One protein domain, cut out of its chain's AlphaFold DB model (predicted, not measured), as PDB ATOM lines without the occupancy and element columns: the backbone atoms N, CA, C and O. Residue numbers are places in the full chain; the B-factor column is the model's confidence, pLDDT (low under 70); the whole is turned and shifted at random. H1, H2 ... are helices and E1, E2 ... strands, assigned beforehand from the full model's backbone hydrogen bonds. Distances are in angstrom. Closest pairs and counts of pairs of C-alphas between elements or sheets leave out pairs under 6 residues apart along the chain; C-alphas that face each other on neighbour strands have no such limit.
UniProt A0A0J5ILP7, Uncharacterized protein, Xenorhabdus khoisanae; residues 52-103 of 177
ATOM      1  N   ALA A  52     223.644  -9.392 324.606       90.62
ATOM      2  CA  ALA A  52     224.246  -8.782 325.802       90.62
ATOM      3  C   ALA A  52     224.605  -9.807 326.897       90.62
ATOM      4  O   ALA A  52     225.708  -9.762 327.431       90.62
ATOM      5  N   ALA A  53     223.722 -10.774 327.169       91.00
ATOM      6  CA  ALA A  53     223.996 -11.845 328.130       91.00
ATOM      7  C   ALA A  53     225.144 -12.768 327.678       91.00
ATOM      8  O   ALA A  53     225.989 -13.147 328.478       91.00
ATOM      9  N   LEU A  54     225.221 -13.096 326.386       95.25
ATOM     10  CA  LEU A  54     226.303 -13.925 325.843       95.25
ATOM     11  C   LEU A  54     227.645 -13.187 325.835       95.25
ATOM     12  O   LEU A  54     228.677 -13.820 326.013       95.25
ATOM     13  N   ILE A  55     227.638 -11.865 325.649       95.44
ATOM     14  CA  ILE A  55     228.834 -11.020 325.771       95.44
ATOM     15  C   ILE A  55     229.352 -11.044 327.213       95.44
ATOM     16  O   ILE A  55     230.558 -11.152 327.420       95.44
ATOM     17  N   GLU A  56     228.459 -10.976 328.203       94.94
ATOM     18  CA  GLU A  56     228.828 -11.094 329.616       94.94
ATOM     19  C   GLU A  56     229.452 -12.465 329.923       94.94
ATOM     20  O   GLU A  56     230.536 -12.530 330.501       94.94
ATOM     21  N   GLU A  57     228.820 -13.556 329.482       94.56
ATOM     22  CA  GLU A  57     229.367 -14.910 329.649       94.56
ATOM     23  C   GLU A  57     230.701 -15.089 328.916       94.56
ATOM     24  O   GLU A  57     231.637 -15.678 329.455       94.56
ATOM     25  N   TYR A  58     230.835 -14.523 327.714       95.31
ATOM     26  CA  TYR A  58     232.100 -14.522 326.987       95.31
ATOM     27  C   TYR A  58     233.193 -13.800 327.777       95.31
ATOM     28  O   TYR A  58     234.314 -14.291 327.832       95.31
ATOM     29  N   ALA A  59     232.877 -12.669 328.414       95.69
ATOM     30  CA  ALA A  59     233.827 -11.927 329.236       95.69
ATOM     31  C   ALA A  59     234.258 -12.711 330.488       95.69
ATOM     32  O   ALA A  59     235.444 -12.706 330.812       95.69
ATOM     33  N   LYS A  60     233.332 -13.416 331.160       94.56
ATOM     34  CA  LYS A  60     233.657 -14.310 332.288       94.56
ATOM     35  C   LYS A  60     234.604 -15.423 331.846       94.56
ATOM     36  O   LYS A  60     235.680 -15.575 332.413       94.56
ATOM     37  N   LEU A  61     234.254 -16.128 330.769       92.38
ATOM     38  CA  LEU A  61     235.100 -17.180 330.207       92.38
ATOM     39  C   LEU A  61     236.457 -16.639 329.745       92.38
ATOM     40  O   LEU A  61     237.459 -17.310 329.933       92.38
ATOM     41  N   ALA A  62     236.509 -15.429 329.183       94.00
ATOM     42  CA  ALA A  62     237.752 -14.794 328.742       94.00
ATOM     43  C   ALA A  62     238.698 -14.437 329.902       94.00
ATOM     44  O   ALA A  62     239.893 -14.251 329.677       94.00
ATOM     45  N   ALA A  63     238.177 -14.310 331.127       92.75
ATOM     46  CA  ALA A  63     238.993 -14.084 332.315       92.75
ATOM     47  C   ALA A  63     239.693 -15.369 332.792       92.75
ATOM     48  O   ALA A  63     240.779 -15.294 333.364       92.75
ATOM     49  N   GLU A  64     239.087 -16.533 332.548       85.75
ATOM     50  CA  GLU A  64     239.567 -17.843 333.018       85.75
ATOM     51  C   GLU A  64     240.274 -18.649 331.914       85.75
ATOM     52  O   GLU A  64     241.149 -19.474 332.186       85.75
ATOM     53  N   HIS A  65     239.923 -18.392 330.655       85.19
ATOM     54  CA  HIS A  65     240.371 -19.127 329.481       85.19
ATOM     55  C   HIS A  65     240.757 -18.153 328.364       85.19
ATOM     56  O   HIS A  65     240.077 -17.169 328.104       85.19
ATOM     57  N   ASP A  66     241.828 -18.449 327.636       88.81
ATOM     58  CA  ASP A  66     242.288 -17.634 326.503       88.81
ATOM     59  C   ASP A  66     241.582 -17.956 325.178       88.81
ATOM     60  O   ASP A  66     241.718 -17.210 324.210       88.81
ATOM     61  N   GLU A  67     240.820 -19.053 325.133       89.81
ATOM     62  CA  GLU A  67     240.004 -19.459 323.985       89.81
ATOM     63  C   GLU A  67     238.500 -19.561 324.333       89.81
ATOM     64  O   GLU A  67     237.860 -20.590 324.080       89.81
ATOM     65  N   PRO A  68     237.882 -18.501 324.891       92.50
ATOM     66  CA  PRO A  68     236.505 -18.524 325.402       92.50
ATOM     67  C   PRO A  68     235.459 -18.833 324.322       92.50
ATOM     68  O   PRO A  68     234.412 -19.417 324.604       92.50
ATOM     69  N   TRP A  69     235.746 -18.516 323.054       93.88
ATOM     70  CA  TRP A  69     234.853 -18.805 321.927       93.88
ATOM     71  C   TRP A  69     234.554 -20.296 321.760       93.88
ATOM     72  O   TRP A  69     233.524 -20.644 321.190       93.88
ATOM     73  N   ARG A  70     235.401 -21.200 322.271       89.44
ATOM     74  CA  ARG A  70     235.173 -22.648 322.159       89.44
ATOM     75  C   ARG A  70     233.924 -23.119 322.892       89.44
ATOM     76  O   ARG A  70     233.422 -24.189 322.554       89.44
ATOM     77  N   TRP A  71     233.397 -22.337 323.827       92.62
ATOM     78  CA  TRP A  71     232.142 -22.624 324.517       92.62
ATOM     79  C   TRP A  71     230.921 -22.187 323.719       92.62
ATOM     80  O   TRP A  71     229.806 -22.489 324.124       92.62
ATOM     81  N   PHE A  72     231.104 -21.525 322.577       95.38
ATOM     82  CA  PHE A  72     230.017 -20.948 321.806       95.38
ATOM     83  C   PHE A  72     229.788 -21.671 320.482       95.38
ATOM     84  O   PHE A  72     230.678 -22.287 319.879       95.38
ATOM     85  N   GLN A  73     228.543 -21.579 320.038       95.94
ATOM     86  CA  GLN A  73     228.101 -21.925 318.702       95.94
ATOM     87  C   GLN A  73     227.345 -20.757 318.092       95.94
ATOM     88  O   GLN A  73     226.759 -19.943 318.808       95.94
ATOM     89  N   TYR A  74     227.323 -20.720 316.764       96.00
ATOM     90  CA  TYR A  74     226.524 -19.776 316.000       96.00
ATOM     91  C   TYR A  74     225.762 -20.475 314.875       96.00
ATOM     92  O   TYR A  74     226.114 -21.585 314.468       96.00
ATOM     93  N   ARG A  75     224.724 -19.819 314.367       96.12
ATOM     94  CA  ARG A  75     224.034 -20.184 313.122       96.12
ATOM     95  C   ARG A  75     223.494 -18.929 312.446       96.12
ATOM     96  O   ARG A  75     223.299 -17.913 313.117       96.12
ATOM     97  N   LYS A  76     223.286 -18.980 311.130       93.31
ATOM     98  CA  LYS A  76     222.744 -17.833 310.382       93.31
ATOM     99  C   LYS A  76     221.228 -17.761 310.442       93.31
ATOM    100  O   LYS A  76     220.679 -16.670 310.477       93.31
ATOM    101  N   ASP A  77     220.583 -18.919 310.446       91.19
ATOM    102  CA  ASP A  77     219.133 -19.049 310.418       91.19
ATOM    103  C   ASP A  77     218.688 -20.207 311.314       91.19
ATOM    104  O   ASP A  77     219.450 -21.148 311.561       91.19
ATOM    105  N   ALA A  78     217.443 -20.158 311.783       88.81
ATOM    106  CA  ALA A  78     216.865 -21.199 312.615       88.81
ATOM    107  C   ALA A  78     216.826 -22.586 311.944       88.81
ATOM    108  O   ALA A  78     216.816 -23.596 312.652       88.81
ATOM    109  N   SER A  79     216.829 -22.627 310.610       91.06
ATOM    110  CA  SER A  79     216.889 -23.837 309.782       91.06
ATOM    111  C   SER A  79     218.296 -24.425 309.624       91.06
ATOM    112  O   SER A  79     218.429 -25.576 309.207       91.06
ATOM    113  N   GLU A  80     219.353 -23.682 309.971       93.75
ATOM    114  CA  GLU A  80     220.728 -24.172 309.902       93.75
ATOM    115  C   GLU A  80     221.150 -24.906 311.183       93.75
ATOM    116  O   GLU A  80     220.736 -24.590 312.307       93.75
ATOM    117  N   ASN A  81     222.061 -25.867 311.013       94.75
ATOM    118  CA  ASN A  81     222.731 -26.522 312.129       94.75
ATOM    119  C   ASN A  81     223.688 -25.559 312.840       94.75
ATOM    120  O   ASN A  81     224.369 -24.744 312.217       94.75
ATOM    121  N   TRP A  82     223.793 -25.718 314.158       95.56
ATOM    122  CA  TRP A  82     224.746 -24.978 314.974       95.56
ATOM    123  C   TRP A  82     226.189 -25.308 314.592       95.56
ATOM    124  O   TRP A  82     226.588 -26.471 314.568       95.56
ATOM    125  N   GLN A  83     226.984 -24.269 314.355       93.88
ATOM    126  CA  GLN A  83     228.399 -24.369 314.019       93.88
ATOM    127  C   GLN A  83     229.253 -23.939 315.205       93.88
ATOM    128  O   GLN A  83     228.923 -22.994 315.917       93.88
ATOM    129  N   ASN A  84     230.374 -24.626 315.416       93.19
ATOM    130  CA  ASN A  84     231.320 -24.271 316.470       93.19
ATOM    131  C   ASN A  84     232.061 -22.981 316.115       93.19
ATOM    132  O   ASN A  84     232.582 -22.839 315.009       93.19
ATOM    133  N   CYS A  85     232.178 -22.074 317.080       93.75
ATOM    134  CA  CYS A  85     233.065 -20.931 316.940       93.75
ATOM    135  C   CYS A  85     234.526 -21.397 317.060       93.75
ATOM    136  O   CYS A  85     234.879 -22.148 317.971       93.75
ATOM    137  N   THR A  86     235.380 -20.961 316.134       90.06
ATOM    138  CA  THR A  86     236.796 -21.377 316.059       90.06
ATOM    139  C   THR A  86     237.777 -20.240 316.331       90.06
ATOM    140  O   THR A  86     238.979 -20.483 316.407       90.06
ATOM    141  N   LYS A  87     237.276 -19.009 316.478       92.50
ATOM    142  CA  LYS A  87     238.043 -17.786 316.739       92.50
ATOM    143  C   LYS A  87     237.227 -16.832 317.609       92.50
ATOM    144  O   LYS A  87     236.027 -17.049 317.792       92.50
ATOM    145  N   ASN A  88     237.879 -15.764 318.073       93.31
ATOM    146  CA  ASN A  88     237.253 -14.651 318.787       93.31
ATOM    147  C   ASN A  88     235.914 -14.235 318.166       93.31
ATOM    148  O   ASN A  88     235.794 -14.110 316.944       93.31
ATOM    149  N   LEU A  89     234.921 -14.018 319.026       92.94
ATOM    150  CA  LEU A  89     233.565 -13.717 318.589       92.94
ATOM    151  C   LEU A  89     233.411 -12.250 318.212       92.94
ATOM    152  O   LEU A  89     233.813 -11.350 318.946       92.94
ATOM    153  N   ILE A  90     232.731 -12.033 317.092       92.12
ATOM    154  CA  ILE A  90     232.102 -10.761 316.761       92.12
ATOM    155  C   ILE A  90     230.601 -11.036 316.807       92.12
ATOM    156  O   ILE A  90     230.084 -11.788 315.981       92.12
ATOM    157  N   PHE A  91     229.908 -10.478 317.798       93.06
ATOM    158  CA  PHE A  91     228.469 -10.675 317.974       93.06
ATOM    159  C   PHE A  91     227.688  -9.879 316.920       93.06
ATOM    160  O   PHE A  91     227.301  -8.733 317.132       93.06
ATOM    161  N   ILE A  92     227.501 -10.489 315.750       90.94
ATOM    162  CA  ILE A  92     226.765  -9.914 314.620       90.94
ATOM    163  C   ILE A  92     225.263 -10.098 314.856       90.94
ATOM    164  O   ILE A  92     224.809 -11.219 315.054       90.94
ATOM    165  N   GLN A  93     224.482  -9.015 314.783       87.44
ATOM    166  CA  GLN A  93     223.036  -9.018 315.072       87.44
ATOM    167  C   GLN A  93     222.216 -10.001 314.229       87.44
ATOM    168  O   GLN A  93     221.207 -10.506 314.706       87.44
ATOM    169  N   THR A  94     222.642 -10.272 312.996       89.19
ATOM    170  CA  THR A  94     221.965 -11.202 312.082       89.19
ATOM    171  C   THR A  94     222.301 -12.668 312.345       89.19
ATOM    172  O   THR A  94     221.768 -13.531 311.660       89.19
ATOM    173  N   LEU A  95     223.196 -12.960 313.294       92.75
ATOM    174  CA  LEU A  95     223.540 -14.320 313.685       92.75
ATOM    175  C   LEU A  95     222.953 -14.642 315.051       92.75
ATOM    176  O   LEU A  95     222.968 -13.837 315.988       92.75
ATOM    177  N   GLU A  96     222.499 -15.877 315.185       95.06
ATOM    178  CA  GLU A  96     222.187 -16.439 316.483       95.06
ATOM    179  C   GLU A  96     223.457 -17.016 317.094       95.06
ATOM    180  O   GLU A  96     224.243 -17.680 316.418       95.06
ATOM    181  N   PHE A  97     223.631 -16.789 318.391       95.94
ATOM    182  CA  PHE A  97     224.711 -17.362 319.180       95.94
ATOM    183  C   PHE A  97     224.123 -18.089 320.380       95.94
ATOM    184  O   PHE A  97     223.072 -17.709 320.899       95.94
ATOM    185  N   ARG A  98     224.824 -19.114 320.851       94.69
ATOM    186  CA  ARG A  98     224.527 -19.778 322.119       94.69
ATOM    187  C   ARG A  98     225.789 -20.344 322.743       94.69
ATOM    188  O   ARG A  98     226.774 -20.578 322.042       94.69
ATOM    189  N   LEU A  99     225.717 -20.652 324.031       94.25
ATOM    190  CA  LEU A  99     226.644 -21.595 324.645       94.25
ATOM    191  C   LEU A  99     226.353 -23.009 324.127       94.25
ATOM    192  O   LEU A  99     225.198 -23.386 323.900       94.25
ATOM    193  N   LYS A 100     227.403 -23.802 323.928       91.56
ATOM    194  CA  LYS A 100     227.281 -25.234 323.663       91.56
ATOM    195  C   LYS A 100     226.548 -25.883 324.835       91.56
ATOM    196  O   LYS A 100     226.837 -25.526 325.974       91.56
ATOM    197  N   PRO A 101     225.676 -26.871 324.587       83.81
ATOM    198  CA  PRO A 101     225.050 -27.622 325.668       83.81
ATOM    199  C   PRO A 101     226.077 -28.273 326.610       83.81
ATOM    200  O   PRO A 101     225.911 -28.185 327.817       83.81
ATOM    201  N   ASN A 102     227.170 -28.832 326.064       78.56
ATOM    202  CA  ASN A 102     228.216 -29.533 326.822       78.56
ATOM    203  C   ASN A 102     229.628 -29.115 326.351       78.56
ATOM    204  O   ASN A 102     230.281 -29.858 325.621       78.56
ATOM    205  N   PRO A 103     230.121 -27.916 326.696       75.69
ATOM    206  CA  PRO A 103     231.382 -27.402 326.157       75.69
ATOM    207  C   PRO A 103     232.626 -28.112 326.709       75.69
ATOM    208  O   PRO A 103     233.674 -28.079 326.072       75.69
TER     209      PRO A 103
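Overview. This is residues 52 to 103 of the 177 residues of an uncharacterized protein of Xenorhabdus khoisanae (UniProt A0A0J5ILP7). A small two-stranded hairpin, E1 and E2, has the helix H1 near E2 at one end and a wide loop, residues 76 to 95, joining its strands; residues 83 to 84 of the loop pair antiparallel with residues 73 to 74 of E1. The 52 printed residues hold H1, H2, E1 and E2 in that order; the class is mixed, with 25 residues in named elements, under half. The whole is compact, radius of gyration of the C-alphas 10.6 A, but elongated, spanning 33 by 21 by 17 A.

Along the chain. E1 is residues 72 to 75 and E2 residues 96 to 99, ending at C-alpha 99 (226.644, -21.595, 324.645). H1, residues 52 to 64, is 19.2 A long from C-alpha 52 (224.246, -8.782, 325.802). H2 is residues 68 to 71.

Arrangement. E1 and E2 are antiparallel at 155 degrees, with N 73 and O 98 within hydrogen-bond range at 2.9 A. The closest C-alphas of H1 and E2, Leu 54 and Arg 98, are 7.2 A apart. H1 touches H2 with residues 58 to 62 alone, the closest C-alphas, Ala 62 and Pro 68, being 5.2 A apart. H1 and E1 are apart. In H1, 8 of 9 O i to N i+4 pairs are within hydrogen-bond range; H2 is too short for such a pair.

Size, cuts and confidence. The C-alphas of Ala 63 and Ser 79, the two farthest apart, are 33.0 A apart. The link E1 to E2 is long; the printed part has no cut, and no printed residue is under 70 in pLDDT.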